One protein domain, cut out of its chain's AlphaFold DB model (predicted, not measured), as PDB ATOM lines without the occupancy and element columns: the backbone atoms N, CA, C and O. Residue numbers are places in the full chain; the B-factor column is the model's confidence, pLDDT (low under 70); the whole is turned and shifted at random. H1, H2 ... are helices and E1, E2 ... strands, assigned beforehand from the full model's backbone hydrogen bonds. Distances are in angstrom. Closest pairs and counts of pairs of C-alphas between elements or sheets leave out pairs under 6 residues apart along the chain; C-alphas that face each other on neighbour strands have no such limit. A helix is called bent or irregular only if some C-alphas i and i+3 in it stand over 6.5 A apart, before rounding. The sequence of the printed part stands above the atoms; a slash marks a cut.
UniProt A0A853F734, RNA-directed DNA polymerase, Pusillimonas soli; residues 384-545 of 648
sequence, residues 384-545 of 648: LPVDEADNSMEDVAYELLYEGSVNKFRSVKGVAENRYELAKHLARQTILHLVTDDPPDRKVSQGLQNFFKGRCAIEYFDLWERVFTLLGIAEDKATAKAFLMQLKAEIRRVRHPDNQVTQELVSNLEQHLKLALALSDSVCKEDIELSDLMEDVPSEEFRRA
ATOM      1  N   LEU A 384     469.152 236.069 451.434       37.50
ATOM      2  CA  LEU A 384     468.241 235.676 452.509       37.50
ATOM      3  C   LEU A 384     467.703 234.263 452.220       37.50
ATOM      4  O   LEU A 384     467.592 233.903 451.043       37.50
ATOM      5  N   PRO A 385     467.375 233.455 453.245       39.31
ATOM      6  CA  PRO A 385     466.675 232.201 453.013       39.31
ATOM      7  C   PRO A 385     465.401 232.509 452.216       39.31
ATOM      8  O   PRO A 385     464.469 233.122 452.724       39.31
ATOM      9  N   VAL A 386     465.413 232.169 450.928       36.66
ATOM     10  CA  VAL A 386     464.197 232.070 450.125       36.66
ATOM     11  C   VAL A 386     463.482 230.834 450.652       36.66
ATOM     12  O   VAL A 386     464.160 229.846 450.943       36.66
ATOM     13  N   ASP A 387     462.161 230.906 450.805       37.25
ATOM     14  CA  ASP A 387     461.305 229.802 451.248       37.25
ATOM     15  C   ASP A 387     461.403 228.598 450.287       37.25
ATOM     16  O   ASP A 387     460.530 228.338 449.467       37.25
ATOM     17  N   GLU A 388     462.492 227.844 450.388       39.62
ATOM     18  CA  GLU A 388     462.619 226.448 449.972       39.62
ATOM     19  C   GLU A 388     462.569 225.579 451.236       39.62
ATOM     20  O   GLU A 388     463.415 224.712 451.461       39.62
ATOM     21  N   ALA A 389     461.585 225.847 452.101       44.25
ATOM     22  CA  ALA A 389     461.334 225.102 453.335       44.25
ATOM     23  C   ALA A 389     460.997 223.610 453.096       44.25
ATOM     24  O   ALA A 389     460.882 222.849 454.052       44.25
ATOM     25  N   ASP A 390     460.874 223.185 451.833       45.12
ATOM     26  CA  ASP A 390     460.441 221.843 451.440       45.12
ATOM     27  C   ASP A 390     461.576 220.871 451.071       45.12
ATOM     28  O   ASP A 390     461.308 219.683 450.881       45.12
ATOM     29  N   ASN A 391     462.838 221.310 450.987       51.38
ATOM     30  CA  ASN A 391     463.936 220.379 450.695       51.38
ATOM     31  C   ASN A 391     464.325 219.609 451.966       51.38
ATOM     32  O   ASN A 391     464.786 220.207 452.945       51.38
ATOM     33  N   SER A 392     464.162 218.281 451.955       59.56
ATOM     34  CA  SER A 392     464.551 217.440 453.090       59.56
ATOM     35  C   SER A 392     466.071 217.470 453.297       59.56
ATOM     36  O   SER A 392     466.841 217.676 452.357       59.56
ATOM     37  N   MET A 393     466.533 217.261 454.533       63.69
ATOM     38  CA  MET A 393     467.966 217.174 454.856       63.69
ATOM     39  C   MET A 393     468.680 216.142 453.965       63.69
ATOM     40  O   MET A 393     469.817 216.352 453.541       63.69
ATOM     41  N   GLU A 394     468.000 215.039 453.656       60.97
ATOM     42  CA  GLU A 394     468.480 213.988 452.767       60.97
ATOM     43  C   GLU A 394     468.693 214.480 451.326       60.97
ATOM     44  O   GLU A 394     469.698 214.117 450.714       60.97
ATOM     45  N   ASP A 395     467.816 215.346 450.808       61.31
ATOM     46  CA  ASP A 395     467.932 215.909 449.453       61.31
ATOM     47  C   ASP A 395     469.110 216.881 449.322       61.31
ATOM     48  O   ASP A 395     469.681 217.039 448.243       61.31
ATOM     49  N   VAL A 396     469.490 217.539 450.423       62.91
ATOM     50  CA  VAL A 396     470.570 218.535 450.422       62.91
ATOM     51  C   VAL A 396     471.933 217.909 450.717       62.91
ATOM     52  O   VAL A 396     472.952 218.326 450.162       62.91
ATOM     53  N   ALA A 397     471.976 216.906 451.594       59.34
ATOM     54  CA  ALA A 397     473.224 216.288 452.025       59.34
ATOM     55  C   ALA A 397     473.798 215.285 451.010       59.34
ATOM     56  O   ALA A 397     475.000 215.015 451.056       59.34
ATOM     57  N   TYR A 398     472.980 214.751 450.096       63.50
ATOM     58  CA  TYR A 398     473.374 213.697 449.162       63.50
ATOM     59  C   TYR A 398     473.087 214.070 447.697       63.50
ATOM     60  O   TYR A 398     471.975 214.426 447.331       63.50
ATOM     61  N   GLU A 399     474.084 213.912 446.826       63.88
ATOM     62  CA  GLU A 399     473.959 214.024 445.371       63.88
ATOM     63  C   GLU A 399     474.000 212.625 444.738       63.88
ATOM     64  O   GLU A 399     474.950 211.855 444.911       63.88
ATOM     65  N   LEU A 400     472.967 212.279 443.968       62.34
ATOM     66  CA  LEU A 400     472.964 211.066 443.152       62.34
ATOM     67  C   LEU A 400     473.849 211.276 441.918       62.34
ATOM     68  O   LEU A 400     473.598 212.143 441.081       62.34
ATOM     69  N   LEU A 401     474.882 210.447 441.780       64.31
ATOM     70  CA  LEU A 401     475.765 210.449 440.621       64.31
ATOM     71  C   LEU A 401     475.174 209.563 439.528       64.31
ATOM     72  O   LEU A 401     474.944 208.373 439.747       64.31
ATOM     73  N   TYR A 402     474.990 210.119 438.330       60.50
ATOM     74  CA  TYR A 402     474.441 209.403 437.178       60.50
ATOM     75  C   TYR A 402     475.446 209.271 436.033       60.50
ATOM     76  O   TYR A 402     476.234 210.171 435.750       60.50
ATOM     77  N   GLU A 403     475.350 208.162 435.311       52.78
ATOM     78  CA  GLU A 403     476.003 207.905 434.036       52.78
ATOM     79  C   GLU A 403     474.935 207.859 432.929       52.78
ATOM     80  O   GLU A 403     474.214 206.872 432.743       52.78
ATOM     81  N   GLY A 404     474.783 208.976 432.216       63.78
ATOM     82  CA  GLY A 404     473.763 209.150 431.182       63.78
ATOM     83  C   GLY A 404     472.488 209.818 431.704       63.78
ATOM     84  O   GLY A 404     472.516 210.975 432.109       63.78
ATOM     85  N   SER A 405     471.345 209.133 431.620       55.00
ATOM     86  CA  SER A 405     470.034 209.729 431.921       55.00
ATOM     87  C   SER A 405     469.664 209.598 433.397       55.00
ATOM     88  O   SER A 405     469.660 208.493 433.934       55.00
ATOM     89  N   VAL A 406     469.251 210.713 434.005       67.00
ATOM     90  CA  VAL A 406     468.747 210.792 435.391       67.00
ATOM     91  C   VAL A 406     467.511 209.904 435.608       67.00
ATOM     92  O   VAL A 406     467.324 209.339 436.679       67.00
ATOM     93  N   ASN A 407     466.706 209.683 434.563       68.00
ATOM     94  CA  ASN A 407     465.445 208.935 434.650       68.00
ATOM     95  C   ASN A 407     465.625 207.406 434.618       68.00
ATOM     96  O   ASN A 407     464.641 206.668 434.619       68.00
ATOM     97  N   LYS A 408     466.862 206.898 434.527       71.12
ATOM     98  CA  LYS A 408     467.140 205.457 434.449       71.12
ATOM     99  C   LYS A 408     467.852 204.992 435.713       71.12
ATOM    100  O   LYS A 408     469.011 205.320 435.919       71.12
ATOM    101  N   PHE A 409     467.217 204.127 436.503       60.16
ATOM    102  CA  PHE A 409     467.824 203.585 437.730       60.16
ATOM    103  C   PHE A 409     469.183 202.904 437.483       60.16
ATOM    104  O   PHE A 409     470.140 203.119 438.216       60.16
ATOM    105  N   ARG A 410     469.326 202.168 436.370       68.56
ATOM    106  CA  ARG A 410     470.604 201.548 435.959       68.56
ATOM    107  C   ARG A 410     471.744 202.543 435.691       68.56
ATOM    108  O   ARG A 410     472.897 202.131 435.603       68.56
ATOM    109  N   SER A 411     471.413 203.819 435.491       72.00
ATOM    110  CA  SER A 411     472.372 204.902 435.294       72.00
ATOM    111  C   SER A 411     472.889 205.466 436.614       72.00
ATOM    112  O   SER A 411     473.825 206.251 436.573       72.00
ATOM    113  N   VAL A 412     472.357 205.072 437.775       70.31
ATOM    114  CA  VAL A 412     472.926 205.477 439.066       70.31
ATOM    115  C   VAL A 412     474.313 204.840 439.218       70.31
ATOM    116  O   VAL A 412     474.479 203.618 439.188       70.31
ATOM    117  N   LYS A 413     475.331 205.692 439.328       62.12
ATOM    118  CA  LYS A 413     476.734 205.328 439.546       62.12
ATOM    119  C   LYS A 413     477.060 205.247 441.036       62.12
ATOM    120  O   LYS A 413     477.876 204.421 441.424       62.12
ATOM    121  N   GLY A 414     476.413 206.075 441.849       63.06
ATOM    122  CA  GLY A 414     476.590 206.103 443.293       63.06
ATOM    123  C   GLY A 414     475.835 207.262 443.928       63.06
ATOM    124  O   GLY A 414     475.173 208.035 443.239       63.06
ATOM    125  N   VAL A 415     475.965 207.369 445.242       68.25
ATOM    126  CA  VAL A 415     475.534 208.524 446.030       68.25
ATOM    127  C   VAL A 415     476.806 209.176 446.557       68.25
ATOM    128  O   VAL A 415     477.709 208.461 446.990       68.25
ATOM    129  N   ALA A 416     476.902 210.496 446.464       69.56
ATOM    130  CA  ALA A 416     478.010 211.266 447.008       69.56
ATOM    131  C   ALA A 416     477.479 212.286 448.009       69.56
ATOM    132  O   ALA A 416     476.536 213.014 447.718       69.56
ATOM    133  N   GLU A 417     478.084 212.357 449.184       77.75
ATOM    134  CA  GLU A 417     477.769 213.385 450.164       77.75
ATOM    135  C   GLU A 417     478.291 214.754 449.697       77.75
ATOM    136  O   GLU A 417     479.435 214.890 449.249       77.75
ATOM    137  N   ASN A 418     477.469 215.797 449.826       76.25
ATOM    138  CA  ASN A 418     477.831 217.153 449.430       76.25
ATOM    139  C   ASN A 418     478.114 218.031 450.655       76.25
ATOM    140  O   ASN A 418     477.228 218.675 451.221       76.25
ATOM    141  N   ARG A 419     479.396 218.102 451.039       77.69
ATOM    142  CA  ARG A 419     479.876 218.932 452.160       77.69
ATOM    143  C   ARG A 419     479.439 220.388 452.069       77.69
ATOM    144  O   ARG A 419     479.116 220.990 453.091       77.69
ATOM    145  N   TYR A 420     479.482 220.967 450.870       73.56
ATOM    146  CA  TYR A 420     479.193 222.382 450.661       73.56
ATOM    147  C   TYR A 420     477.707 222.683 450.856       73.56
ATOM    148  O   TYR A 420     477.364 223.599 451.605       73.56
ATOM    149  N   GLU A 421     476.833 221.884 450.244       76.44
ATOM    150  CA  GLU A 421     475.383 222.054 450.373       76.44
ATOM    151  C   GLU A 421     474.906 221.772 451.802       76.44
ATOM    152  O   GLU A 421     474.141 222.564 452.348       76.44
ATOM    153  N   LEU A 422     475.453 220.754 452.478       80.94
ATOM    154  CA  LEU A 422     475.175 220.521 453.898       80.94
ATOM    155  C   LEU A 422     475.568 221.733 454.763       80.94
ATOM    156  O   LEU A 422     474.789 222.222 455.583       80.94
ATOM    157  N   ALA A 423     476.777 222.254 454.565       80.06
ATOM    158  CA  ALA A 423     477.284 223.406 455.302       80.06
ATOM    159  C   ALA A 423     476.430 224.674 455.085       80.06
ATOM    160  O   ALA A 423     476.308 225.495 456.001       80.06
ATOM    161  N   LYS A 424     475.862 224.832 453.884       78.06
ATOM    162  CA  LYS A 424     474.952 225.914 453.485       78.06
ATOM    163  C   LYS A 424     473.551 225.730 454.071       78.06
ATOM    164  O   LYS A 424     473.000 226.693 454.599       78.06
ATOM    165  N   HIS A 425     473.010 224.513 454.052       79.94
ATOM    166  CA  HIS A 425     471.732 224.178 454.679       79.94
ATOM    167  C   HIS A 425     471.746 224.476 456.178       79.94
ATOM    168  O   HIS A 425     470.885 225.203 456.663       79.94
ATOM    169  N   LEU A 426     472.783 224.016 456.890       82.19
ATOM    170  CA  LEU A 426     472.970 224.304 458.316       82.19
ATOM    171  C   LEU A 426     472.973 225.811 458.600       82.19
ATOM    172  O   LEU A 426     472.316 226.266 459.533       82.19
ATOM    173  N   ALA A 427     473.681 226.599 457.784       81.06
ATOM    174  CA  ALA A 427     473.724 228.050 457.940       81.06
ATOM    175  C   ALA A 427     472.344 228.696 457.722       81.06
ATOM    176  O   ALA A 427     471.940 229.534 458.523       81.06
ATOM    177  N   ARG A 428     471.605 228.279 456.684       79.81
ATOM    178  CA  ARG A 428     470.248 228.773 456.395       79.81
ATOM    179  C   ARG A 428     469.266 228.442 457.520       79.81
ATOM    180  O   ARG A 428     468.582 229.345 457.984       79.81
ATOM    181  N   GLN A 429     469.254 227.197 457.998       80.56
ATOM    182  CA  GLN A 429     468.406 226.766 459.119       80.56
ATOM    183  C   GLN A 429     468.730 227.538 460.402       80.56
ATOM    184  O   GLN A 429     467.836 227.985 461.115       80.56
ATOM    185  N   THR A 430     470.017 227.775 460.665       82.75
ATOM    186  CA  THR A 430     470.428 228.557 461.838       82.75
ATOM    187  C   THR A 430     469.930 230.001 461.749       82.75
ATOM    188  O   THR A 430     469.421 230.540 462.727       82.75
ATOM    189  N   ILE A 431     470.040 230.630 460.573       81.94
ATOM    190  CA  ILE A 431     469.520 231.985 460.338       81.94
ATOM    191  C   ILE A 431     467.996 232.016 460.481       81.94
ATOM    192  O   ILE A 431     467.479 232.952 461.085       81.94
ATOM    193  N   LEU A 432     467.285 231.000 459.979       82.69
ATOM    194  CA  LEU A 432     465.834 230.899 460.113       82.69
ATOM    195  C   LEU A 432     465.420 230.955 461.589       82.69
ATOM    196  O   LEU A 432     464.686 231.863 461.958       82.69
ATOM    197  N   HIS A 433     465.998 230.114 462.453       81.06
ATOM    198  CA  HIS A 433     465.718 230.133 463.899       81.06
ATOM    199  C   HIS A 433     466.203 231.401 464.632       81.06
ATOM    200  O   HIS A 433     465.744 231.711 465.730       81.06
ATOM    201  N   LEU A 434     467.130 232.170 464.052       82.44
ATOM    202  CA  LEU A 434     467.497 233.488 464.585       82.44
ATOM    203  C   LEU A 434     466.482 234.574 464.209       82.44
ATOM    204  O   LEU A 434     466.383 235.587 464.905       82.44
ATOM    205  N   VAL A 435     465.737 234.406 463.118       81.44
ATOM    206  CA  VAL A 435     464.794 235.412 462.606       81.44
ATOM    207  C   VAL A 435     463.342 235.063 462.945       81.44
ATOM    208  O   VAL A 435     462.545 235.977 463.169       81.44
ATOM    209  N   THR A 436     463.007 233.784 463.069       79.00
ATOM    210  CA  THR A 436     461.686 233.302 463.475       79.00
ATOM    211  C   THR A 436     461.719 232.765 464.903       79.00
ATOM    212  O   THR A 436     462.783 232.522 465.467       79.00
ATOM    213  N   ASP A 437     460.541 232.628 465.509       70.69
ATOM    214  CA  ASP A 437     460.370 231.960 466.806       70.69
ATOM    215  C   ASP A 437     459.766 230.553 466.598       70.69
ATOM    216  O   ASP A 437     459.086 230.009 467.471       70.69
ATOM    217  N   ASP A 438     459.983 229.975 465.409       72.19
ATOM    218  CA  ASP A 438     459.467 228.657 465.055       72.19
ATOM    219  C   ASP A 438     460.232 227.555 465.800       72.19
ATOM    220  O   ASP A 438     461.463 227.622 465.928       72.19
ATOM    221  N   PRO A 439     459.529 226.508 466.272       68.06
ATOM    222  CA  PRO A 439     460.176 225.380 466.920       68.06
ATOM    223  C   PRO A 439     461.080 224.613 465.938       68.06
ATOM    224  O   PRO A 439     460.807 224.599 464.734       68.06
ATOM    225  N   PRO A 440     462.123 223.920 466.434       67.62
ATOM    226  CA  PRO A 440     462.996 223.083 465.611       67.62
ATOM    227  C   PRO A 440     462.205 222.060 464.795       67.62
ATOM    228  O   PRO A 440     461.382 221.313 465.341       67.62
ATOM    229  N   ASP A 441     462.503 221.969 463.495       73.38
ATOM    230  CA  ASP A 441     461.979 220.885 462.672       73.38
ATOM    231  C   ASP A 441     462.621 219.558 463.100       73.38
ATOM    232  O   ASP A 441     463.800 219.279 462.863       73.38
ATOM    233  N   ARG A 442     461.805 218.692 463.707       72.06
ATOM    234  CA  ARG A 442     462.226 217.360 464.151       72.06
ATOM    235  C   ARG A 442     462.778 216.503 463.013       72.06
ATOM    236  O   ARG A 442     463.622 215.648 463.282       72.06
ATOM    237  N   LYS A 443     462.336 216.710 461.766       73.75
ATOM    238  CA  LYS A 443     462.883 215.996 460.602       73.75
ATOM    239  C   LYS A 443     464.338 216.380 460.360       73.75
ATOM    240  O   LYS A 443     465.161 215.493 460.153       73.75
ATOM    241  N   VAL A 444     464.669 217.667 460.469       73.12
ATOM    242  CA  VAL A 444     466.047 218.167 460.348       73.12
ATOM    243  C   VAL A 444     466.911 217.613 461.482       73.12
ATOM    244  O   VAL A 444     467.963 217.032 461.211       73.12
ATOM    245  N   SER A 445     466.444 217.680 462.736       75.25
ATOM    246  CA  SER A 445     467.158 217.104 463.891       75.25
ATOM    247  C   SER A 445     467.452 215.606 463.709       75.25
ATOM    248  O   SER A 445     468.574 215.147 463.945       75.25
ATOM    249  N   GLN A 446     466.470 214.830 463.241       76.75
ATOM    250  CA  GLN A 446     466.631 213.393 463.016       76.75
ATOM    251  C   GLN A 446     467.526 213.080 461.805       76.75
ATOM    252  O   GLN A 446     468.359 212.171 461.874       76.75
ATOM    253  N   GLY A 447     467.401 213.847 460.721       81.12
ATOM    254  CA  GLY A 447     468.254 213.751 459.535       81.12
ATOM    255  C   GLY A 447     469.725 214.012 459.864       81.12
ATOM    256  O   GLY A 447     470.596 213.251 459.439       81.12
ATOM    257  N   LEU A 448     470.013 215.004 460.714       82.06
ATOM    258  CA  LEU A 448     471.367 215.287 461.206       82.06
ATOM    259  C   LEU A 448     471.938 214.114 462.006       82.06
ATOM    260  O   LEU A 448     473.040 213.646 461.718       82.06
ATOM    261  N   GLN A 449     471.180 213.578 462.963       81.62
ATOM    262  CA  GLN A 449     471.622 212.404 463.718       81.62
ATOM    263  C   GLN A 449     471.889 211.199 462.812       81.62
ATOM    264  O   GLN A 449     472.817 210.436 463.074       81.62
ATOM    265  N   ASN A 450     471.107 211.017 461.746       84.19
ATOM    266  CA  ASN A 450     471.303 209.934 460.788       84.19
ATOM    267  C   ASN A 450     472.521 210.148 459.885       84.19
ATOM    268  O   ASN A 450     473.256 209.189 459.649       84.19
ATOM    269  N   PHE A 451     472.755 211.377 459.419       85.94
ATOM    270  CA  PHE A 451     473.899 211.718 458.578       85.94
ATOM    271  C   PHE A 451     475.224 211.490 459.312       85.94
ATOM    272  O   PHE A 451     476.116 210.827 458.794       85.94
ATOM    273  N   PHE A 452     475.350 211.967 460.550       88.50
ATOM    274  CA  PHE A 452     476.586 211.879 461.336       88.50
ATOM    275  C   PHE A 452     476.770 210.520 462.037       88.50
ATOM    276  O   PHE A 452     477.208 210.460 463.187       88.50
ATOM    277  N   LYS A 453     476.439 209.410 461.369       86.44
ATOM    278  CA  LYS A 453     476.701 208.041 461.848       86.44
ATOM    279  C   LYS A 453     477.924 207.439 461.170       86.44
ATOM    280  O   LYS A 453     478.203 207.719 460.001       86.44
ATOM    281  N   GLY A 454     478.641 206.588 461.904       85.81
ATOM    282  CA  GLY A 454     479.786 205.851 461.382       85.81
ATOM    283  C   GLY A 454     480.845 206.757 460.754       85.81
ATOM    284  O   GLY A 454     481.283 207.738 461.352       85.81
ATOM    285  N   ARG A 455     481.239 206.436 459.516       86.62
ATOM    286  CA  ARG A 455     482.253 207.176 458.748       86.62
ATOM    287  C   ARG A 455     481.962 208.680 458.656       86.62
ATOM    288  O   ARG A 455     482.866 209.486 458.875       86.62
ATOM    289  N   CYS A 456     480.717 209.052 458.359       87.50
ATOM    290  CA  CYS A 456     480.331 210.446 458.128       87.50
ATOM    291  C   CYS A 456     480.486 211.306 459.387       87.50
ATOM    292  O   CYS A 456     480.788 212.492 459.279       87.50
ATOM    293  N   ALA A 457     480.374 210.712 460.580       91.00
ATOM    294  CA  ALA A 457     480.630 211.417 461.834       91.00
ATOM    295  C   ALA A 457     482.040 212.026 461.862       91.00
ATOM    296  O   ALA A 457     482.211 213.172 462.266       91.00
ATOM    297  N   ILE A 458     483.031 211.253 461.407       93.06
ATOM    298  CA  ILE A 458     484.454 211.605 461.458       93.06
ATOM    299  C   ILE A 458     484.886 212.379 460.211       93.06
ATOM    300  O   ILE A 458     485.705 213.280 460.313       93.06
ATOM    301  N   GLU A 459     484.341 212.071 459.034       89.62
ATOM    302  CA  GLU A 459     484.678 212.778 457.787       89.62
ATOM    303  C   GLU A 459     484.240 214.256 457.800       89.62
ATOM    304  O   GLU A 459     484.910 215.124 457.232       89.62
ATOM    305  N   TYR A 460     483.145 214.548 458.507       90.00
ATOM    306  CA  TYR A 460     482.529 215.871 458.616       90.00
ATOM    307  C   TYR A 460     482.735 216.510 459.997       90.00
ATOM    308  O   TYR A 460     481.888 217.271 460.467       90.00
ATOM    309  N   PHE A 461     483.851 216.196 460.669       92.50
ATOM    310  CA  PHE A 461     484.109 216.666 462.034       92.50
ATOM    311  C   PHE A 461     484.136 218.199 462.174       92.50
ATOM    312  O   PHE A 461     483.738 218.740 463.199       92.50
ATOM    313  N   ASP A 462     484.527 218.911 461.119       88.62
ATOM    314  CA  ASP A 462     484.541 220.377 461.048       88.62
ATOM    315  C   ASP A 462     483.145 221.018 461.061       88.62
ATOM    316  O   ASP A 462     483.017 222.226 461.271       88.62
ATOM    317  N   LEU A 463     482.088 220.240 460.809       90.75
ATOM    318  CA  LEU A 463     480.708 220.716 460.856       90.75
ATOM    319  C   LEU A 463     480.068 220.546 462.235       90.75
ATOM    320  O   LEU A 463     478.991 221.105 462.450       90.75
ATOM    321  N   TRP A 464     480.707 219.841 463.178       93.62
ATOM    322  CA  TRP A 464     480.148 219.606 464.516       93.62
ATOM    323  C   TRP A 464     479.769 220.912 465.220       93.62
ATOM    324  O   TRP A 464     478.670 221.011 465.755       93.62
ATOM    325  N   GLU A 465     480.624 221.939 465.140       91.75
ATOM    326  CA  GLU A 465     480.359 223.275 465.703       91.75
ATOM    327  C   GLU A 465     479.033 223.858 465.192       91.75
ATOM    328  O   GLU A 465     478.230 224.379 465.966       91.75
ATOM    329  N   ARG A 466     478.775 223.747 463.884       88.75
ATOM    330  CA  ARG A 466     477.562 224.299 463.264       88.75
ATOM    331  C   ARG A 466     476.318 223.540 463.692       88.75
ATOM    332  O   ARG A 466     475.283 224.161 463.892       88.75
ATOM    333  N   VAL A 467     476.426 222.219 463.842       91.31
ATOM    334  CA  VAL A 467     475.324 221.384 464.327       91.31
ATOM    335  C   VAL A 467     474.997 221.729 465.777       91.31
ATOM    336  O   VAL A 467     473.838 221.990 466.075       91.31
ATOM    337  N   PHE A 468     475.996 221.811 466.664       91.06
ATOM    338  CA  PHE A 468     475.760 222.225 468.051       91.06
ATOM    339  C   PHE A 468     475.154 223.623 468.131       91.06
ATOM    340  O   PHE A 468     474.177 223.810 468.846       91.06
ATOM    341  N   THR A 469     475.664 224.572 467.342       89.50
ATOM    342  CA  THR A 469     475.149 225.947 467.340       89.50
ATOM    343  C   THR A 469     473.700 226.019 466.852       89.50
ATOM    344  O   THR A 469     472.891 226.707 467.468       89.50
ATOM    345  N   LEU A 470     473.345 225.277 465.796       88.31
ATOM    346  CA  LEU A 470     471.961 225.163 465.326       88.31
ATOM    347  C   LEU A 470     471.046 224.618 466.430       88.31
ATOM    348  O   LEU A 470     470.020 225.224 466.728       88.31
ATOM    349  N   LEU A 471     471.429 223.499 467.052       88.19
ATOM    350  CA  LEU A 471     470.636 222.866 468.109       88.19
ATOM    351  C   LEU A 471     470.529 223.751 469.359       88.19
ATOM    352  O   LEU A 471     469.479 223.777 469.995       88.19
ATOM    353  N   GLY A 472     471.585 224.501 469.691       87.38
ATOM    354  CA  GLY A 472     471.595 225.466 470.789       87.38
ATOM    355  C   GLY A 472     470.675 226.662 470.535       87.38
ATOM    356  O   GLY A 472     469.913 227.042 471.421       87.38
ATOM    357  N   ILE A 473     470.692 227.215 469.318       86.44
ATOM    358  CA  ILE A 473     469.814 228.326 468.915       86.44
ATOM    359  C   ILE A 473     468.352 227.883 468.866       86.44
ATOM    360  O   ILE A 473     467.484 228.640 469.287       86.44
ATOM    361  N   ALA A 474     468.089 226.667 468.388       84.56
ATOM    362  CA  ALA A 474     466.749 226.096 468.334       84.56
ATOM    363  C   ALA A 474     466.265 225.518 469.682       84.56
ATOM    364  O   ALA A 474     465.179 224.945 469.749       84.56
ATOM    365  N   GLU A 475     467.070 225.634 470.744       84.56
ATOM    366  CA  GLU A 475     466.794 225.119 472.093       84.56
ATOM    367  C   GLU A 475     466.503 223.596 472.159       84.56
ATOM    368  O   GLU A 475     465.887 223.100 473.107       84.56
ATOM    369  N   ASP A 476     467.003 222.810 471.195       85.75
ATOM    370  CA  ASP A 476     466.825 221.349 471.111       85.75
ATOM    371  C   ASP A 476     467.908 220.584 471.893       85.75
ATOM    372  O   ASP A 476     468.785 219.889 471.359       85.75
ATOM    373  N   LYS A 477     467.830 220.707 473.218       85.12
ATOM    374  CA  LYS A 477     468.780 220.097 474.162       85.12
ATOM    375  C   LYS A 477     468.816 218.570 474.086       85.12
ATOM    376  O   LYS A 477     469.874 217.956 474.235       85.12
ATOM    377  N   ALA A 478     467.661 217.945 473.853       86.25
ATOM    378  CA  ALA A 478     467.548 216.492 473.789       86.25
ATOM    379  C   ALA A 478     468.345 215.934 472.600       86.25
ATOM    380  O   ALA A 478     469.134 214.997 472.765       86.25
ATOM    381  N   THR A 479     468.198 216.550 471.423       88.38
ATOM    382  CA  THR A 479     468.952 216.169 470.225       88.38
ATOM    383  C   THR A 479     470.437 216.472 470.388       88.38
ATOM    384  O   THR A 479     471.253 215.629 470.014       88.38
ATOM    385  N   ALA A 480     470.806 217.608 470.995       89.31
ATOM    386  CA  ALA A 480     472.206 217.959 471.255       89.31
ATOM    387  C   ALA A 480     472.913 216.929 472.155       89.31
ATOM    388  O   ALA A 480     474.018 216.479 471.840       89.31
ATOM    389  N   LYS A 481     472.256 216.482 473.233       89.06
ATOM    390  CA  LYS A 481     472.786 215.454 474.146       89.06
ATOM    391  C   LYS A 481     472.967 214.109 473.444       89.06
ATOM    392  O   LYS A 481     474.018 213.478 473.572       89.06
ATOM    393  N   ALA A 482     471.969 213.686 472.668       89.94
ATOM    394  CA  ALA A 482     472.045 212.457 471.880       89.94
ATOM    395  C   ALA A 482     473.162 212.524 470.823       89.94
ATOM    396  O   ALA A 482     473.923 211.568 470.667       89.94
ATOM    397  N   PHE A 483     473.311 213.671 470.156       92.12
ATOM    398  CA  PHE A 483     474.368 213.918 469.179       92.12
ATOM    399  C   PHE A 483     475.762 213.846 469.814       92.12
ATOM    400  O   PHE A 483     476.627 213.130 469.312       92.12
ATOM    401  N   LEU A 484     475.970 214.485 470.971       92.38
ATOM    402  CA  LEU A 484     477.230 214.416 471.718       92.38
ATOM    403  C   LEU A 484     477.602 212.971 472.089       92.38
ATOM    404  O   LEU A 484     478.742 212.547 471.888       92.38
ATOM    405  N   MET A 485     476.646 212.201 472.618       91.62
ATOM    406  CA  MET A 485     476.868 210.795 472.975       91.62
ATOM    407  C   MET A 485     477.209 209.942 471.749       91.62
ATOM    408  O   MET A 485     478.116 209.109 471.816       91.62
ATOM    409  N   GLN A 486     476.524 210.177 470.627       92.88
ATOM    410  CA  GLN A 486     476.801 209.509 469.359       92.88
ATOM    411  C   GLN A 486     478.223 209.810 468.873       92.88
ATOM    412  O   GLN A 486     478.973 208.878 468.593       92.88
ATOM    413  N   LEU A 487     478.634 211.081 468.838       94.88
ATOM    414  CA  LEU A 487     479.983 211.460 468.412       94.88
ATOM    415  C   LEU A 487     481.059 210.846 469.313       94.88
ATOM    416  O   LEU A 487     482.018 210.273 468.801       94.88
ATOM    417  N   LYS A 488     480.880 210.862 470.642       94.06
ATOM    418  CA  LYS A 488     481.804 210.187 471.576       94.06
ATOM    419  C   LYS A 488     481.926 208.686 471.285       94.06
ATOM    420  O   LYS A 488     483.022 208.131 471.368       94.06
ATOM    421  N   ALA A 489     480.824 208.020 470.942       93.69
ATOM    422  CA  ALA A 489     480.845 206.607 470.576       93.69
ATOM    423  C   ALA A 489     481.592 206.362 469.252       93.69
ATOM    424  O   ALA A 489     482.375 205.415 469.169       93.69
ATOM    425  N   GLU A 490     481.402 207.218 468.245       94.06
ATOM    426  CA  GLU A 490     482.086 207.094 466.951       94.06
ATOM    427  C   GLU A 490     483.583 207.426 467.039       94.06
ATOM    428  O   GLU A 490     484.403 206.702 466.473       94.06
ATOM    429  N   ILE A 491     483.977 208.435 467.823       95.62
ATOM    430  CA  ILE A 491     485.392 208.781 468.042       95.62
ATOM    431  C   ILE A 491     486.160 207.594 468.642       95.62
ATOM    432  O   ILE A 491     487.245 207.250 468.175       95.62
ATOM    433  N   ARG A 492     485.565 206.871 469.600       94.44
ATOM    434  CA  ARG A 492     486.169 205.664 470.202       94.44
ATOM    435  C   ARG A 492     486.396 204.521 469.211       94.44
ATOM    436  O   ARG A 492     487.136 203.584 469.530       94.44
ATOM    437  N   ARG A 493     485.776 204.563 468.030       93.62
ATOM    438  CA  ARG A 493     485.909 203.558 466.960       93.62
ATOM    439  C   ARG A 493     486.940 203.944 465.904       93.62
ATOM    440  O   ARG A 493     487.225 203.123 465.035       93.62
ATOM    441  N   VAL A 494     487.523 205.140 465.983       95.00
ATOM    442  CA  VAL A 494     488.580 205.589 465.070       95.00
ATOM    443  C   VAL A 494     489.824 204.725 465.246       95.00
ATOM    444  O   VAL A 494     490.272 204.482 466.369       95.00
ATOM    445  N   ARG A 495     490.380 204.228 464.141       94.25
ATOM    446  CA  ARG A 495     491.587 203.394 464.129       94.25
ATOM    447  C   ARG A 495     492.537 203.849 463.028       94.25
ATOM    448  O   ARG A 495     492.115 204.266 461.956       94.25
ATOM    449  N   HIS A 496     493.829 203.736 463.295       94.12
ATOM    450  CA  HIS A 496     494.910 203.877 462.328       94.12
ATOM    451  C   HIS A 496     495.845 202.658 462.475       94.12
ATOM    452  O   HIS A 496     495.937 202.121 463.583       94.12
ATOM    453  N   PRO A 497     496.555 202.206 461.420       91.25
ATOM    454  CA  PRO A 497     497.491 201.077 461.524       91.25
ATOM    455  C   PRO A 497     498.553 201.223 462.627       91.25
ATOM    456  O   PRO A 497     499.027 200.233 463.174       91.25
ATOM    457  N   ASP A 498     498.910 202.464 462.963       93.25
ATOM    458  CA  ASP A 498     499.780 202.795 464.092       93.25
ATOM    459  C   ASP A 498     498.968 203.183 465.347       93.25
ATOM    460  O   ASP A 498     498.108 204.073 465.310       93.25
ATOM    461  N   ASN A 499     499.274 202.533 466.474       92.75
ATOM    462  CA  ASN A 499     498.575 202.729 467.749       92.75
ATOM    463  C   ASN A 499     498.811 204.114 468.366       92.75
ATOM    464  O   ASN A 499     497.892 204.667 468.964       92.75
ATOM    465  N   GLN A 500     500.011 204.683 468.221       92.94
ATOM    466  CA  GLN A 500     500.308 206.017 468.745       92.94
ATOM    467  C   GLN A 500     499.528 207.071 467.954       92.94
ATOM    468  O   GLN A 500     498.891 207.935 468.543       92.94
ATOM    469  N   VAL A 501     499.488 206.946 466.624       94.06
ATOM    470  CA  VAL A 501     498.663 207.819 465.771       94.06
ATOM    471  C   VAL A 501     497.178 207.684 466.115       94.06
ATOM    472  O   VAL A 501     496.468 208.684 466.139       94.06
ATOM    473  N   THR A 502     496.707 206.473 466.433       95.31
ATOM    474  CA  THR A 502     495.323 206.255 466.887       95.31
ATOM    475  C   THR A 502     495.023 207.013 468.183       95.31
ATOM    476  O   THR A 502     493.993 207.676 468.265       95.31
ATOM    477  N   GLN A 503     495.911 206.945 469.179       95.12
ATOM    478  CA  GLN A 503     495.746 207.665 470.449       95.12
ATOM    479  C   GLN A 503     495.689 209.181 470.234       95.12
ATOM    480  O   GLN A 503     494.778 209.837 470.737       95.12
ATOM    481  N   GLU A 504     496.608 209.717 469.427       94.94
ATOM    482  CA  GLU A 504     496.644 211.141 469.086       94.94
ATOM    483  C   GLU A 504     495.383 211.579 468.329       94.94
ATOM    484  O   GLU A 504     494.804 212.614 468.644       94.94
ATOM    485  N   LEU A 505     494.911 210.797 467.353       95.62
ATOM    486  CA  LEU A 505     493.683 211.099 466.609       95.62
ATOM    487  C   LEU A 505     492.460 211.160 467.523       95.62
ATOM    488  O   LEU A 505     491.675 212.100 467.424       95.62
ATOM    489  N   VAL A 506     492.297 210.168 468.403       96.44
ATOM    490  CA  VAL A 506     491.177 210.119 469.352       96.44
ATOM    491  C   VAL A 506     491.223 211.332 470.277       96.44
ATOM    492  O   VAL A 506     490.234 212.054 470.360       96.44
ATOM    493  N   SER A 507     492.379 211.619 470.882       95.69
ATOM    494  CA  SER A 507     492.542 212.769 471.778       95.69
ATOM    495  C   SER A 507     492.261 214.103 471.073       95.69
ATOM    496  O   SER A 507     491.515 214.937 471.587       95.69
ATOM    497  N   ASN A 508     492.778 214.292 469.856       95.69
ATOM    498  CA  ASN A 508     492.570 215.521 469.090       95.69
ATOM    499  C   ASN A 508     491.115 215.685 468.609       95.69
ATOM    500  O   ASN A 508     490.612 216.810 468.570       95.69
ATOM    501  N   LEU A 509     490.416 214.594 468.271       96.25
ATOM    502  CA  LEU A 509     488.987 214.626 467.937       96.25
ATOM    503  C   LEU A 509     488.119 214.913 469.168       96.25
ATOM    504  O   LEU A 509     487.176 215.694 469.068       96.25
ATOM    505  N   GLU A 510     488.441 214.340 470.331       95.25
ATOM    506  CA  GLU A 510     487.758 214.648 471.596       95.25
ATOM    507  C   GLU A 510     487.945 216.121 471.986       95.25
ATOM    508  O   GLU A 510     486.972 216.794 472.336       95.25
ATOM    509  N   GLN A 511     489.161 216.657 471.840       93.69
ATOM    510  CA  GLN A 511     489.422 218.081 472.053       93.69
ATOM    511  C   GLN A 511     488.657 218.947 471.042       93.69
ATOM    512  O   GLN A 511     488.082 219.965 471.416       93.69
ATOM    513  N   HIS A 512     488.595 218.560 469.766       95.19
ATOM    514  CA  HIS A 512     487.814 219.303 468.774       95.19
ATOM    515  C   HIS A 512     486.314 219.306 469.104       95.19
ATOM    516  O   HIS A 512     485.672 220.350 469.011       95.19
ATOM    517  N   LEU A 513     485.769 218.168 469.544       95.12
ATOM    518  CA  LEU A 513     484.383 218.043 469.999       95.12
ATOM    519  C   LEU A 513     484.087 218.984 471.176       95.12
ATOM    520  O   LEU A 513     483.068 219.672 471.167       95.12
ATOM    521  N   LYS A 514     485.010 219.068 472.141       93.19
ATOM    522  CA  LYS A 514     484.926 220.000 473.274       93.19
ATOM    523  C   LYS A 514     484.829 221.450 472.811       93.19
ATOM    524  O   LYS A 514     483.981 222.202 473.281       93.19
ATOM    525  N   LEU A 515     485.686 221.840 471.871       93.62
ATOM    526  CA  LEU A 515     485.732 223.209 471.359       93.62
ATOM    527  C   LEU A 515     484.519 223.558 470.487       93.62
ATOM    528  O   LEU A 515     484.057 224.698 470.515       93.62
ATOM    529  N   ALA A 516     483.983 222.586 469.746       93.19
ATOM    530  CA  ALA A 516     482.750 222.742 468.983       93.19
ATOM    531  C   ALA A 516     481.550 223.046 469.898       93.19
ATOM    532  O   ALA A 516     480.765 223.943 469.589       93.19
ATOM    533  N   LEU A 517     481.442 222.347 471.034       91.56
ATOM    534  CA  LEU A 517     480.425 222.611 472.054       91.56
ATOM    535  C   LEU A 517     480.637 223.983 472.719       91.56
ATOM    536  O   LEU A 517     479.725 224.805 472.725       91.56
ATOM    537  N   ALA A 518     481.868 224.279 473.152       90.81
ATOM    538  CA  ALA A 518     482.229 225.547 473.794       90.81
ATOM    539  C   ALA A 518     481.850 226.786 472.964       90.81
ATOM    540  O   ALA A 518     481.427 227.808 473.508       90.81
ATOM    541  N   LEU A 519     482.003 226.715 471.638       90.62
ATOM    542  CA  LEU A 519     481.613 227.803 470.742       90.62
ATOM    543  C   LEU A 519     480.098 227.994 470.677       90.62
ATOM    544  O   LEU A 519     479.648 229.141 470.667       90.62
ATOM    545  N   SER A 520     479.322 226.910 470.686       90.44
ATOM    546  CA  SER A 520     477.862 226.983 470.783       90.44
ATOM    547  C   SER A 520     477.433 227.641 472.098       90.44
ATOM    548  O   SER A 520     476.657 228.601 472.081       90.44
ATOM    549  N   ASP A 521     478.006 227.207 473.223       89.00
ATOM    550  CA  ASP A 521     477.695 227.738 474.560       89.00
ATOM    551  C   ASP A 521     478.146 229.196 474.741       89.00
ATOM    552  O   ASP A 521     477.530 229.962 475.478       89.00
ATOM    553  N   SER A 522     479.174 229.639 474.008       88.50
ATOM    554  CA  SER A 522     479.592 231.048 474.013       88.50
ATOM    555  C   SER A 522     478.540 231.998 473.412       88.50
ATOM    556  O   SER A 522     478.558 233.204 473.688       88.50
ATOM    557  N   VAL A 523     477.605 231.475 472.608       87.06
ATOM    558  CA  VAL A 523     476.491 232.221 472.002       87.06
ATOM    559  C   VAL A 523     475.193 231.956 472.758       87.06
ATOM    560  O   VAL A 523     474.526 232.905 473.168       87.06
ATOM    561  N   CYS A 524     474.840 230.689 472.946       84.38
ATOM    562  CA  CYS A 524     473.556 230.271 473.497       84.38
ATOM    563  C   CYS A 524     473.563 230.306 475.031       84.38
ATOM    564  O   CYS A 524     474.554 230.663 475.669       84.38
ATOM    565  N   LYS A 525     472.432 229.957 475.649       74.19
ATOM    566  CA  LYS A 525     472.420 229.652 477.078       74.19
ATOM    567  C   LYS A 525     473.216 228.367 477.286       74.19
ATOM    568  O   LYS A 525     472.819 227.340 476.745       74.19
ATOM    569  N   GLU A 526     474.282 228.444 478.075       66.25
ATOM    570  CA  GLU A 526     475.071 227.272 478.447       66.25
ATOM    571  C   GLU A 526     474.153 226.172 478.984       66.25
ATOM    572  O   GLU A 526     473.321 226.390 479.878       66.25
ATOM    573  N   ASP A 527     474.285 224.985 478.400       62.94
ATOM    574  CA  ASP A 527     473.637 223.805 478.932       62.94
ATOM    575  C   ASP A 527     474.584 223.117 479.913       62.94
ATOM    576  O   ASP A 527     475.496 222.389 479.522       62.94
ATOM    577  N   ILE A 528     474.351 223.379 481.199       60.91
ATOM    578  CA  ILE A 528     475.151 222.846 482.307       60.91
ATOM    579  C   ILE A 528     475.216 221.313 482.234       60.91
ATOM    580  O   ILE A 528     476.280 220.748 482.441       60.91
ATOM    581  N   GLU A 529     474.139 220.624 481.829       61.44
ATOM    582  CA  GLU A 529     474.164 219.159 481.711       61.44
ATOM    583  C   GLU A 529     475.064 218.655 480.575       61.44
ATOM    584  O   GLU A 529     475.599 217.550 480.667       61.44
ATOM    585  N   LEU A 530     475.193 219.405 479.477       61.84
ATOM    586  CA  LEU A 530     476.119 219.060 478.392       61.84
ATOM    587  C   LEU A 530     477.556 219.436 478.754       61.84
ATOM    588  O   LEU A 530     478.476 218.681 478.437       61.84
ATOM    589  N   SER A 531     477.728 220.573 479.423       62.56
ATOM    590  CA  SER A 531     479.026 221.075 479.869       62.56
ATOM    591  C   SER A 531     479.623 220.161 480.935       62.56
ATOM    592  O   SER A 531     480.783 219.795 480.823       62.56
ATOM    593  N   ASP A 532     478.824 219.632 481.864       66.12
ATOM    594  CA  ASP A 532     479.263 218.638 482.856       66.12
ATOM    595  C   ASP A 532     479.761 217.326 482.218       66.12
ATOM    596  O   ASP A 532     480.532 216.575 482.818       66.12
ATOM    597  N   LEU A 533     479.357 217.026 480.976       63.44
ATOM    598  CA  LEU A 533     479.880 215.877 480.232       63.44
ATOM    599  C   LEU A 533     481.282 216.140 479.651       63.44
ATOM    600  O   LEU A 533     481.845 215.223 479.037       63.44
ATOM    601  N   MET A 534     481.835 217.350 479.782       64.50
ATOM    602  CA  MET A 534     483.132 217.769 479.244       64.50
ATOM    603  C   MET A 534     483.898 218.652 480.249       64.50
ATOM    604  O   MET A 534     483.498 219.763 480.553       64.50
ATOM    605  N   GLU A 535     485.053 218.211 480.744       59.44
ATOM    606  CA  GLU A 535     485.847 219.029 481.680       59.44
ATOM    607  C   GLU A 535     486.453 220.278 480.994       59.44
ATOM    608  O   GLU A 535     486.984 220.165 479.887       59.44
ATOM    609  N   ASP A 536     486.451 221.443 481.665       67.31
ATOM    610  CA  ASP A 536     487.186 222.682 481.297       67.31
ATOM    611  C   ASP A 536     486.766 223.344 479.957       67.31
ATOM    612  O   ASP A 536     487.607 223.675 479.118       67.31
ATOM    613  N   VAL A 537     485.462 223.479 479.683       74.31
ATOM    614  CA  VAL A 537     484.921 224.093 478.447       74.31
ATOM    615  C   VAL A 537     485.231 225.608 478.398       74.31
ATOM    616  O   VAL A 537     484.721 226.343 479.236       74.31
ATOM    617  N   PRO A 538     486.002 226.119 477.412       81.88
ATOM    618  CA  PRO A 538     486.460 227.518 477.390       81.88
ATOM    619  C   PRO A 538     485.417 228.509 476.820       81.88
ATOM    620  O   PRO A 538     485.735 229.385 476.007       81.88
ATOM    621  N   SER A 539     484.136 228.324 477.154       85.38
ATOM    622  CA  SER A 539     483.022 229.127 476.622       85.38
ATOM    623  C   SER A 539     483.101 230.587 477.091       85.38
ATOM    624  O   SER A 539     482.880 231.514 476.298       85.38
ATOM    625  N   GLU A 540     483.485 230.808 478.353       88.50
ATOM    626  CA  GLU A 540     483.656 232.135 478.943       88.50
ATOM    627  C   GLU A 540     484.811 232.894 478.280       88.50
ATOM    628  O   GLU A 540     484.652 234.064 477.922       88.50
ATOM    629  N   GLU A 541     485.952 232.240 478.042       93.06
ATOM    630  CA  GLU A 541     487.103 232.856 477.384       93.06
ATOM    631  C   GLU A 541     486.772 233.264 475.951       93.06
ATOM    632  O   GLU A 541     487.117 234.375 475.544       93.06
ATOM    633  N   PHE A 542     486.047 232.435 475.185       94.62
ATOM    634  CA  PHE A 542     485.580 232.837 473.853       94.62
ATOM    635  C   PHE A 542     484.689 234.077 473.905       94.62
ATOM    636  O   PHE A 542     484.812 234.957 473.050       94.62
ATOM    637  N   ARG A 543     483.809 234.179 474.907       93.25
ATOM    638  CA  ARG A 543     482.917 235.332 475.066       93.25
ATOM    639  C   ARG A 543     483.663 236.587 475.517       93.25
ATOM    640  O   ARG A 543     483.410 237.664 474.975       93.25
ATOM    641  N   ARG A 544     484.584 236.469 476.474       94.19
ATOM    642  CA  ARG A 544     485.398 237.581 476.993       94.19
ATOM    643  C   ARG A 544     486.361 238.114 475.942       94.19
ATOM    644  O   ARG A 544     486.362 239.317 475.700       94.19
ATOM    645  N   ALA A 545     487.068 237.223 475.248       95.94
ATOM    646  CA  ALA A 545     487.930 237.584 474.129       95.94
ATOM    647  C   ALA A 545     487.145 237.923 472.851       95.94
ATOM    648  O   ALA A 545     487.732 238.275 471.832       95.94
TER     649      ALA A 545
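This is residues 384 to 545 of the 648 residues of the protein "RNA-directed DNA polymerase" of Pusillimonas soli (UniProt A0A853F734). A flat slab of nearly aligned helices has H2, H5 and H7 side by side in a row, with H6 packed on H5 and H7 and with H3 beside H6. From the H2 end of this slab the strand hairpin E1 and E2 reaches away, while the short H9 lies on H7 at the opposite end. The 162 printed residues are mostly helix, with nine named helices and two named strands in the order H1 E1 E2 H2 H3 H4 H5 H6 H7 H8 H9, and the sheet E1 - E2 is antiparallel. The whole is compact, with a radius of gyration of the C-alphas of 17.5 A, and flat, spanning 54 by 49 by 26 A.

E1, residues 398 to 402, and E2, residues 412 to 417, form an antiparallel hairpin at 155 degrees, with N 399 and O 416 within hydrogen-bond range at 2.8 A and N 413 and O 401 at 2.7 A. H1, residues 393 to 397, touches H2, residues 419 to 435, and H2 touches H1 with residues 419 to 425 alone; their closest C-alphas, of Ala 397 and Leu 422, are 5.0 A apart. H1 also touches H3, residues 442 to 451, the closest C-alphas being those of Met 393 and Gly 447 at 5.8 A. H2 touches H5, residues 461 to 473, at a shallow tilt of 16 degrees, the same way, with the C-alphas of Thr 430 and Leu 470 closest at 5.1 A. H5, H6, residues 477 to 491, and H7, residues 499 to 523, make an up and down bundle, each helix running against the one before it in the chain. H5 and H6 form a helical hairpin at a shallow tilt of 14 degrees, closest at the C-alphas of Leu 471 and Ala 480, 6.0 A. H6 and H7 form another at 15 degrees, closest at the C-alphas of Ile 491 and Val 506, 6.1 A. H5 and H7 touch at a shallow tilt of 26 degrees, the same way, with the C-alphas of Glu 465 and Ala 516 closest at 4.1 A. H6 is the hub, touching four helices: it only just touches H3, with 3 pairs of C-alphas within 8 A, and it touches H4, residues 455 to 459, closest at the C-alphas of Ala 457 and Leu 487, 6.6 A. H8, residues 528 to 531, and H7 are near each other, with 7 pairs of C-alphas within 10 A. H9, residues 539 to 544, touches H7 at a steep tilt of 54 degrees, with the C-alphas of Ala 518 and Ser 539 closest at 4.6 A. Every O i to N i+4 pair is within hydrogen-bond range in H1, H2, H3, H4, H6 and H9, against 7 of 9 in H5 and 20 of 21 in H7; H8 is too short for such a pair.

E1 begins at C-alpha 398, (473.374, 213.697, 449.162), and E2 spans 14.5 A. H7, the longest helix, spans 37.1 A from C-alpha 499 at (498.575, 202.729, 467.749) to C-alpha 523 at (476.491, 232.221, 472.002). H2 spans 24.7 A, H6 21.0 A, H5 19.7 A and H3 14.1 A. H5 is irregular, but only just: C-alphas 462 and 465 are 6.9 A apart. H9 ends at C-alpha 544, (485.398, 237.581, 476.993).

The two C-alphas farthest apart, of Arg 410 and Arg 544, are 56.6 A from each other. The printed part has no cut, and no link is long. The mean pLDDT of the printed part is 79.6; 43 residues are under 70, namely 384 to 407, 409 to 410, 413 to 416, 439 to 440 and 526 to 536.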